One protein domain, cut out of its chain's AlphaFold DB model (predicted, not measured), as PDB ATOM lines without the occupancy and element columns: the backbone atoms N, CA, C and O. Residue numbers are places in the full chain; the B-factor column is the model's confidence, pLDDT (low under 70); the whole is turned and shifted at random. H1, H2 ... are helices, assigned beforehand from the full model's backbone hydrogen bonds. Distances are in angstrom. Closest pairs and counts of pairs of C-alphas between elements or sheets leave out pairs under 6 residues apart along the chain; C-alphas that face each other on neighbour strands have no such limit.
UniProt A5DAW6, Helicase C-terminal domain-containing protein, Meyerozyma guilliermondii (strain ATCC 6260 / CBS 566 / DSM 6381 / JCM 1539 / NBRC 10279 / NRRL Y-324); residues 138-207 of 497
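Overview. This is residues 138 to 207 of the 497 residues of the protein "Helicase C-terminal domain-containing protein" of Meyerozyma guilliermondii (strain ATCC 6260 / CBS 566 / DSM 6381 / JCM 1539 / NBRC 10279 / NRRL Y-324) (UniProt A5DAW6). The printed part is a loose, flat, open ring of short helices and links: H2 and H3, a long link at residues 161 to 171, then H4 and H5, and a link at residues 191 to 198 that leads back to H6, which lies side by side with H3 and closes the ring. The middle between H3 and H6 on one side and H4 and H5 on the other is empty, and residues 138 to 143, which include H1, stick out as a tail. The printed part has 70 residues with six named helices, in the order H1 to H6, and no named strand; the class is all helix. The whole is loose, with a radius of gyration of the C-alphas of 15.7 A and spans of 45 by 31 by 16 A.

Along the chain. H1 is residues 138 to 142 and begins at C-alpha 138, at (234.197, 200.829, 152.083). H2, residues 146 to 152, is 10.0 A long from first to last C-alpha, and H3, residues 154 to 160, is 10.1 A long. H4 is residues 172 to 176, with C-alpha 172 at (192.347, 189.472, 139.459). H5, residues 179 to 190, is the longest helix by residues and measures 16.6 A. H6, residues 199 to 206, is 10.6 A long and ends at C-alpha 206, at (196.986, 202.206, 145.614).

Arrangement. H1 stands free and is apart from H2. H2 and H3 meet only through their link, the single residue Met 153. H3 and H6 touch, with the closest C-alphas, those of Ile 157 and Ser 201, 6.3 A apart. They run the same way at a shallow tilt of 15 degrees. H4 and H5 are close but not clearly touching; their closest C-alphas, those of Glu 174 and Arg 182, are 7.9 A apart. Residues 175 to 181, of which 179 to 181 belong to H5, stand free, as do residues 187 to 192, of which 187 to 190 belong to H5. H5 and H6 are apart, and so are H3 and H4. In H1, H2, H3, H4, H5 and H6 every O i to N i+4 pair is within hydrogen-bond range.

Size, cuts and confidence. The two C-alphas farthest apart, those of Ala 138 and Asp 171, are 46.8 A apart. Without the stretches that stand free, 51 residues span 34 by 31 by 11 A. The link from H3 to H4, with 11 residues, is long; the link from H5 to H6, with 8 residues, is short but not tight, and the links H1 to H2, H2 to H3 and H4 to H5 are tight. The printed part has no cut. The mean pLDDT of the printed part is 87.2, and no printed residue is under 70.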
ATOM      1  N   ALA A 138     234.290 199.670 152.970       77.12
ATOM      2  CA  ALA A 138     234.197 200.829 152.083       77.12
ATOM      3  C   ALA A 138     233.433 200.559 150.771       77.12
ATOM      4  O   ALA A 138     232.911 201.488 150.163       77.12
ATOM      5  N   TYR A 139     233.389 199.313 150.293       76.50
ATOM      6  CA  TYR A 139     232.650 198.960 149.078       76.50
ATOM      7  C   TYR A 139     231.146 198.850 149.350       76.50
ATOM      8  O   TYR A 139     230.344 199.306 148.533       76.50
ATOM      9  N   ASP A 140     230.775 198.302 150.509       75.56
ATOM     10  CA  ASP A 140     229.378 198.170 150.935       75.56
ATOM     11  C   ASP A 140     228.755 199.548 151.251       75.56
ATOM     12  O   ASP A 140     227.563 199.753 151.029       75.56
ATOM     13  N   ASP A 141     229.569 200.530 151.659       79.19
ATOM     14  CA  ASP A 141     229.129 201.921 151.835       79.19
ATOM     15  C   ASP A 141     228.909 202.677 150.514       79.19
ATOM     16  O   ASP A 141     228.069 203.574 150.447       79.19
ATOM     17  N   ILE A 142     229.645 202.332 149.451       83.62
ATOM     18  CA  ILE A 142     229.509 202.978 148.132       83.62
ATOM     19  C   ILE A 142     228.351 202.362 147.336       83.62
ATOM     20  O   ILE A 142     227.684 203.046 146.554       83.62
ATOM     21  N   VAL A 143     228.114 201.058 147.497       83.19
ATOM     22  CA  VAL A 143     227.100 200.328 146.735       83.19
ATOM     23  C   VAL A 143     225.848 200.129 147.580       83.19
ATOM     24  O   VAL A 143     225.685 199.131 148.272       83.19
ATOM     25  N   PHE A 144     224.907 201.061 147.449       83.31
ATOM     26  CA  PHE A 144     223.595 200.924 148.075       83.31
ATOM     27  C   PHE A 144     222.825 199.715 147.527       83.31
ATOM     28  O   PHE A 144     222.649 199.584 146.308       83.31
ATOM     29  N   SER A 145     222.320 198.875 148.437       87.31
ATOM     30  CA  SER A 145     221.336 197.837 148.126       87.31
ATOM     31  C   SER A 145     220.012 198.460 147.668       87.31
ATOM     32  O   SER A 145     219.746 199.640 147.899       87.31
ATOM     33  N   VAL A 146     219.172 197.668 146.997       89.25
ATOM     34  CA  VAL A 146     217.837 198.117 146.563       89.25
ATOM     35  C   VAL A 146     216.994 198.557 147.760       89.25
ATOM     36  O   VAL A 146     216.318 199.579 147.676       89.25
ATOM     37  N   ASP A 147     217.107 197.845 148.880       88.25
ATOM     38  CA  ASP A 147     216.367 198.137 150.108       88.25
ATOM     39  C   ASP A 147     216.789 199.489 150.694       88.25
ATOM     40  O   ASP A 147     215.954 200.369 150.885       88.25
ATOM     41  N   ARG A 148     218.103 199.720 150.828       88.00
ATOM     42  CA  ARG A 148     218.644 200.988 151.338       88.00
ATOM     43  C   ARG A 148     218.306 202.172 150.430       88.00
ATOM     44  O   ARG A 148     217.991 203.251 150.916       88.00
ATOM     45  N   ARG A 149     218.311 201.980 149.104       90.19
ATOM     46  CA  ARG A 149     217.855 203.021 148.162       90.19
ATOM     47  C   ARG A 149     216.373 203.334 148.321       90.19
ATOM     48  O   ARG A 149     215.991 204.483 148.129       90.19
ATOM     49  N   SER A 150     215.546 202.334 148.615       90.19
ATOM     50  CA  SER A 150     214.117 202.546 148.847       90.19
ATOM     51  C   SER A 150     213.888 203.422 150.080       90.19
ATOM     52  O   SER A 150     213.137 204.391 150.010       90.19
ATOM     53  N   GLU A 151     214.614 203.140 151.165       89.19
ATOM     54  CA  GLU A 151     214.572 203.927 152.401       89.19
ATOM     55  C   GLU A 151     215.031 205.374 152.180       89.19
ATOM     56  O   GLU A 151     214.333 206.312 152.563       89.19
ATOM     57  N   GLU A 152     216.166 205.578 151.501       90.88
ATOM     58  CA  GLU A 152     216.679 206.921 151.191       90.88
ATOM     59  C   GLU A 152     215.726 207.718 150.287       90.88
ATOM     60  O   GLU A 152     215.579 208.932 150.438       90.88
ATOM     61  N   MET A 153     215.037 207.044 149.364       91.50
ATOM     62  CA  MET A 153     214.075 207.665 148.450       91.50
ATOM     63  C   MET A 153     212.675 207.836 149.055       91.50
ATOM     64  O   MET A 153     211.790 208.351 148.368       91.50
ATOM     65  N   GLY A 154     212.459 207.464 150.321       91.69
ATOM     66  CA  GLY A 154     211.151 207.507 150.978       91.69
ATOM     67  C   GLY A 154     210.471 208.880 150.900       91.69
ATOM     68  O   GLY A 154     209.304 208.967 150.522       91.69
ATOM     69  N   GLU A 155     211.207 209.972 151.144       91.81
ATOM     70  CA  GLU A 155     210.646 211.331 151.045       91.81
ATOM     71  C   GLU A 155     210.214 211.707 149.624       91.81
ATOM     72  O   GLU A 155     209.236 212.430 149.426       91.81
ATOM     73  N   VAL A 156     210.976 211.257 148.625       92.62
ATOM     74  CA  VAL A 156     210.683 211.526 147.215       92.62
ATOM     75  C   VAL A 156     209.439 210.746 146.812       92.62
ATOM     76  O   VAL A 156     208.542 211.297 146.179       92.62
ATOM     77  N   ILE A 157     209.350 209.481 147.221       92.06
ATOM     78  CA  ILE A 157     208.169 208.655 146.988       92.06
ATOM     79  C   ILE A 157     206.951 209.342 147.608       92.06
ATOM     80  O   ILE A 157     206.015 209.642 146.877       92.06
ATOM     81  N   ASP A 158     207.002 209.718 148.887       88.94
ATOM     82  CA  ASP A 158     205.867 210.334 149.584       88.94
ATOM     83  C   ASP A 158     205.361 211.629 148.939       88.94
ATOM     84  O   ASP A 158     204.151 211.866 148.931       88.94
ATOM     85  N   LYS A 159     206.262 212.460 148.396       88.31
ATOM     86  CA  LYS A 159     205.910 213.744 147.768       88.31
ATOM     87  C   LYS A 159     205.410 213.593 146.329       88.31
ATOM     88  O   LYS A 159     204.554 214.366 145.906       88.31
ATOM     89  N   TYR A 160     205.947 212.639 145.566       90.31
ATOM     90  CA  TYR A 160     205.715 212.557 144.118       90.31
ATOM     91  C   TYR A 160     204.798 211.400 143.682       90.31
ATOM     92  O   TYR A 160     204.315 211.404 142.547       90.31
ATOM     93  N   SER A 161     204.488 210.429 144.547       90.38
ATOM     94  CA  SER A 161     203.532 209.355 144.243       90.38
ATOM     95  C   SER A 161     202.081 209.824 144.422       90.38
ATOM     96  O   SER A 161     201.444 209.551 145.438       90.38
ATOM     97  N   VAL A 162     201.559 210.553 143.434       86.81
ATOM     98  CA  VAL A 162     200.215 211.167 143.503       86.81
ATOM     99  C   VAL A 162     199.177 210.425 142.650       86.81
ATOM    100  O   VAL A 162     197.977 210.516 142.891       86.81
ATOM    101  N   ILE A 163     199.620 209.678 141.637       90.44
ATOM    102  CA  ILE A 163     198.723 209.076 140.644       90.44
ATOM    103  C   ILE A 163     198.302 207.679 141.095       90.44
ATOM    104  O   ILE A 163     199.127 206.770 141.153       90.44
ATOM    105  N   THR A 164     197.004 207.493 141.324       93.06
ATOM    106  CA  THR A 164     196.401 206.178 141.558       93.06
ATOM    107  C   THR A 164     195.676 205.675 140.302       93.06
ATOM    108  O   THR A 164     195.126 206.469 139.526       93.06
ATOM    109  N   PRO A 165     195.669 204.354 140.038       91.38
ATOM    110  CA  PRO A 165     194.926 203.798 138.918       91.38
ATOM    111  C   PRO A 165     193.422 203.962 139.166       91.38
ATOM    112  O   PRO A 165     192.885 203.461 140.149       91.38
ATOM    113  N   LYS A 166     192.722 204.631 138.240       88.88
ATOM    114  CA  LYS A 166     191.277 204.910 138.364       88.88
ATOM    115  C   LYS A 166     190.404 203.652 138.388       88.88
ATOM    116  O   LYS A 166     189.292 203.695 138.897       88.88
ATOM    117  N   VAL A 167     190.877 202.560 137.785       89.94
ATOM    118  CA  VAL A 167     190.124 201.312 137.631       89.94
ATOM    119  C   VAL A 167     191.030 200.144 137.993       89.94
ATOM    120  O   VAL A 167     192.119 200.004 137.437       89.94
ATOM    121  N   VAL A 168     190.568 199.298 138.914       87.50
ATOM    122  CA  VAL A 168     191.280 198.097 139.364       87.50
ATOM    123  C   VAL A 168     190.299 196.930 139.423       87.50
ATOM    124  O   VAL A 168     189.202 197.060 139.959       87.50
ATOM    125  N   ALA A 169     190.702 195.778 138.888       88.88
ATOM    126  CA  ALA A 169     189.984 194.523 139.080       88.88
ATOM    127  C   ALA A 169     190.436 193.876 140.400       88.88
ATOM    128  O   ALA A 169     191.585 193.443 140.508       88.88
ATOM    129  N   VAL A 170     189.549 193.838 141.400       83.94
ATOM    130  CA  VAL A 170     189.870 193.429 142.782       83.94
ATOM    131  C   VAL A 170     190.344 191.971 142.851       83.94
ATOM    132  O   VAL A 170     191.440 191.704 143.344       83.94
ATOM    133  N   ASP A 171     189.593 191.046 142.252       84.00
ATOM    134  CA  ASP A 171     189.847 189.600 142.379       84.00
ATOM    135  C   ASP A 171     190.931 189.074 141.423       84.00
ATOM    136  O   ASP A 171     191.348 187.918 141.501       84.00
ATOM    137  N   MET A 172     191.426 189.913 140.510       86.06
ATOM    138  CA  MET A 172     192.347 189.472 139.459       86.06
ATOM    139  C   MET A 172     193.677 188.972 140.036       86.06
ATOM    140  O   MET A 172     194.229 187.978 139.568       86.06
ATOM    141  N   LYS A 173     194.180 189.628 141.090       82.88
ATOM    142  CA  LYS A 173     195.437 189.239 141.754       82.88
ATOM    143  C   LYS A 173     195.360 187.822 142.322       82.88
ATOM    144  O   LYS A 173     196.334 187.078 142.268       82.88
ATOM    145  N   GLU A 174     194.192 187.460 142.841       82.25
ATOM    146  CA  GLU A 174     193.931 186.156 143.439       82.25
ATOM    147  C   GLU A 174     193.819 185.042 142.399       82.25
ATOM    148  O   GLU A 174     194.216 183.913 142.674       82.25
ATOM    149  N   GLN A 175     193.305 185.367 141.212       82.62
ATOM    150  CA  GLN A 175     193.105 184.415 140.120       82.62
ATOM    151  C   GLN A 175     194.353 184.222 139.250       82.62
ATOM    152  O   GLN A 175     194.552 183.141 138.700       82.62
ATOM    153  N   MET A 176     195.211 185.241 139.125       85.50
ATOM    154  CA  MET A 176     196.442 185.160 138.325       85.50
ATOM    155  C   MET A 176     197.498 184.233 138.932       85.50
ATOM    156  O   MET A 176     198.271 183.615 138.198       85.50
ATOM    157  N   ILE A 177     197.565 184.156 140.262       86.81
ATOM    158  CA  ILE A 177     198.591 183.387 140.967       86.81
ATOM    159  C   ILE A 177     198.012 182.022 141.358       86.81
ATOM    160  O   ILE A 177     196.979 181.972 142.026       86.81
ATOM    161  N   PRO A 178     198.678 180.900 141.021       88.94
ATOM    162  CA  PRO A 178     198.241 179.585 141.469       88.94
ATOM    163  C   PRO A 178     198.111 179.514 142.994       88.94
ATOM    164  O   PRO A 178     198.954 180.038 143.730       88.94
ATOM    165  N   VAL A 179     197.092 178.796 143.472       86.31
ATOM    166  CA  VAL A 179     196.771 178.689 144.906       86.31
ATOM    167  C   VAL A 179     197.975 178.214 145.730       86.31
ATOM    168  O   VAL A 179     198.237 178.764 146.793       86.31
ATOM    169  N   SER A 180     198.762 177.262 145.215       87.44
ATOM    170  CA  SER A 180     199.958 176.732 145.888       87.44
ATOM    171  C   SER A 180     201.044 177.788 146.115       87.44
ATOM    172  O   SER A 180     201.663 177.837 147.174       87.44
ATOM    173  N   THR A 181     201.282 178.649 145.126       88.25
ATOM    174  CA  THR A 181     202.229 179.767 145.248       88.25
ATOM    175  C   THR A 181     201.686 180.856 146.161       88.25
ATOM    176  O   THR A 181     202.445 181.425 146.936       88.25
ATOM    177  N   ARG A 182     200.375 181.118 146.122       86.50
ATOM    178  CA  ARG A 182     199.732 182.104 146.996       86.50
ATOM    179  C   ARG A 182     199.885 181.733 148.470       86.50
ATOM    180  O   ARG A 182     200.308 182.571 149.260       86.50
ATOM    181  N   THR A 183     199.580 180.488 148.836       87.81
ATOM    182  CA  THR A 183     199.706 180.015 150.224       87.81
ATOM    183  C   THR A 183     201.158 180.018 150.698       87.81
ATOM    184  O   THR A 183     201.432 180.396 151.839       87.81
ATOM    185  N   TYR A 184     202.100 179.665 149.820       88.56
ATOM    186  CA  TYR A 184     203.527 179.743 150.124       88.56
ATOM    187  C   TYR A 184     203.993 181.182 150.370       88.56
ATOM    188  O   TYR A 184     204.596 181.459 151.396       88.56
ATOM    189  N   VAL A 185     203.675 182.122 149.474       86.38
ATOM    190  CA  VAL A 185     204.074 183.531 149.640       86.38
ATOM    191  C   VAL A 185     203.440 184.136 150.891       86.38
ATOM    192  O   VAL A 185     204.101 184.871 151.617       86.38
ATOM    193  N   GLN A 186     202.182 183.803 151.181       85.38
ATOM    194  CA  GLN A 186     201.489 184.310 152.364       85.38
ATOM    195  C   GLN A 186     202.098 183.784 153.671       85.38
ATOM    196  O   GLN A 186     202.272 184.559 154.606       85.38
ATOM    197  N   SER A 187     202.453 182.497 153.731       88.88
ATOM    198  CA  SER A 187     203.171 181.937 154.888       88.88
ATOM    199  C   SER A 187     204.579 182.522 155.019       88.88
ATOM    200  O   SER A 187     204.945 182.991 156.088       88.88
ATOM    201  N   ALA A 188     205.320 182.626 153.915       88.06
ATOM    202  CA  ALA A 188     206.659 183.211 153.893       88.06
ATOM    203  C   ALA A 188     206.687 184.688 154.338       88.06
ATOM    204  O   ALA A 188     207.626 185.106 155.020       88.06
ATOM    205  N   ALA A 189     205.663 185.468 153.976       83.19
ATOM    206  CA  ALA A 189     205.505 186.855 154.410       83.19
ATOM    207  C   ALA A 189     205.169 186.963 155.907       83.19
ATOM    208  O   ALA A 189     205.705 187.835 156.584       83.19
ATOM    209  N   LEU A 190     204.324 186.069 156.439       86.19
ATOM    210  CA  LEU A 190     204.015 186.007 157.876       86.19
ATOM    211  C   LEU A 190     205.249 185.655 158.713       86.19
ATOM    212  O   LEU A 190     205.445 186.219 159.787       86.19
ATOM    213  N   ASP A 191     206.095 184.772 158.191       87.44
ATOM    214  CA  ASP A 191     207.343 184.365 158.835       87.44
ATOM    215  C   ASP A 191     208.462 185.421 158.694       87.44
ATOM    216  O   ASP A 191     209.563 185.226 159.210       87.44
ATOM    217  N   GLY A 192     208.220 186.532 157.980       82.94
ATOM    218  CA  GLY A 192     209.205 187.595 157.744       82.94
ATOM    219  C   GLY A 192     210.391 187.169 156.870       82.94
ATOM    220  O   GLY A 192     211.423 187.834 156.850       82.94
ATOM    221  N   THR A 193     210.273 186.045 156.159       83.00
ATOM    222  CA  THR A 193     211.359 185.492 155.327       83.00
ATOM    223  C   THR A 193     211.544 186.239 154.007       83.00
ATOM    224  O   THR A 193     212.609 186.159 153.396       83.00
ATOM    225  N   VAL A 194     210.508 186.956 153.568       80.62
ATOM    226  CA  VAL A 194     210.500 187.756 152.343       80.62
ATOM    227  C   VAL A 194     210.114 189.178 152.714       80.62
ATOM    228  O   VAL A 194     208.973 189.423 153.102       80.62
ATOM    229  N   ASP A 195     211.059 190.101 152.565       80.94
ATOM    230  CA  ASP A 195     210.805 191.531 152.714       80.94
ATOM    231  C   ASP A 195     210.503 192.174 151.351       80.94
ATOM    232  O   ASP A 195     210.998 191.732 150.307       80.94
ATOM    233  N   ASN A 196     209.656 193.202 151.349       86.56
ATOM    234  CA  ASN A 196     209.274 193.946 150.154       86.56
ATOM    235  C   ASN A 196     209.708 195.414 150.287       86.56
ATOM    236  O   ASN A 196     208.949 196.223 150.833       86.56
ATOM    237  N   PRO A 197     210.854 195.805 149.697       88.81
ATOM    238  CA  PRO A 197     211.367 197.170 149.813       88.81
ATOM    239  C   PRO A 197     210.447 198.215 149.180       88.81
ATOM    240  O   PRO A 197     210.520 199.391 149.516       88.81
ATOM    241  N   PHE A 198     209.550 197.819 148.272       90.62
ATOM    242  CA  PHE A 198     208.673 198.737 147.547       90.62
ATOM    243  C   PHE A 198     207.297 198.909 148.195       90.62
ATOM    244  O   PHE A 198     206.412 199.518 147.586       90.62
ATOM    245  N   HIS A 199     207.092 198.406 149.415       89.31
ATOM    246  CA  HIS A 199     205.798 198.463 150.090       89.31
ATOM    247  C   HIS A 199     205.232 199.893 150.178       89.31
ATOM    248  O   HIS A 199     204.090 200.121 149.781       89.31
ATOM    249  N   GLN A 200     206.046 200.871 150.590       89.88
ATOM    250  CA  GLN A 200     205.640 202.281 150.696       89.88
ATOM    251  C   GLN A 200     205.090 202.826 149.368       89.88
ATOM    252  O   GLN A 200     203.999 203.397 149.320       89.88
ATOM    253  N   SER A 201     205.809 202.576 148.268       90.69
ATOM    254  CA  SER A 201     205.398 203.009 146.928       90.69
ATOM    255  C   SER A 201     204.082 202.358 146.481       90.69
ATOM    256  O   SER A 201     203.217 203.023 145.915       90.69
ATOM    257  N   GLN A 202     203.884 201.073 146.788       91.00
ATOM    258  CA  GLN A 202     202.669 200.338 146.430       91.00
ATOM    259  C   GLN A 202     201.453 200.841 147.208       91.00
ATOM    260  O   GLN A 202     200.369 200.965 146.638       91.00
ATOM    261  N   VAL A 203     201.625 201.173 148.490       90.31
ATOM    262  CA  VAL A 203     200.549 201.722 149.322       90.31
ATOM    263  C   VAL A 203     200.125 203.090 148.794       90.31
ATOM    264  O   VAL A 203     198.945 203.295 148.518       90.31
ATOM    265  N   LYS A 204     201.075 203.990 148.531       90.12
ATOM    266  CA  LYS A 204     200.773 205.330 148.011       90.12
ATOM    267  C   LYS A 204     200.157 205.333 146.610       90.12
ATOM    268  O   LYS A 204     199.286 206.143 146.325       90.12
ATOM    269  N   LEU A 205     200.577 204.421 145.734       90.81
ATOM    270  CA  LEU A 205     199.984 204.293 144.399       90.81
ATOM    271  C   LEU A 205     198.628 203.577 144.415       90.81
ATOM    272  O   LEU A 205     197.882 203.677 143.444       90.81
ATOM    273  N   SER A 206     198.297 202.850 145.483       90.19
ATOM    274  CA  SER A 206     196.986 202.206 145.614       90.19
ATOM    275  C   SER A 206     195.938 203.129 146.235       90.19
ATOM    276  O   SER A 206     194.780 203.071 145.828       90.19
ATOM    277  N   ILE A 207     196.332 204.000 147.169       88.12
ATOM    278  CA  ILE A 207     195.433 204.925 147.869       88.12
ATOM    279  C   ILE A 207     196.030 206.334 147.846       88.12
ATOM    280  O   ILE A 207     197.160 206.547 148.280       88.12
TER     281      ILE A 207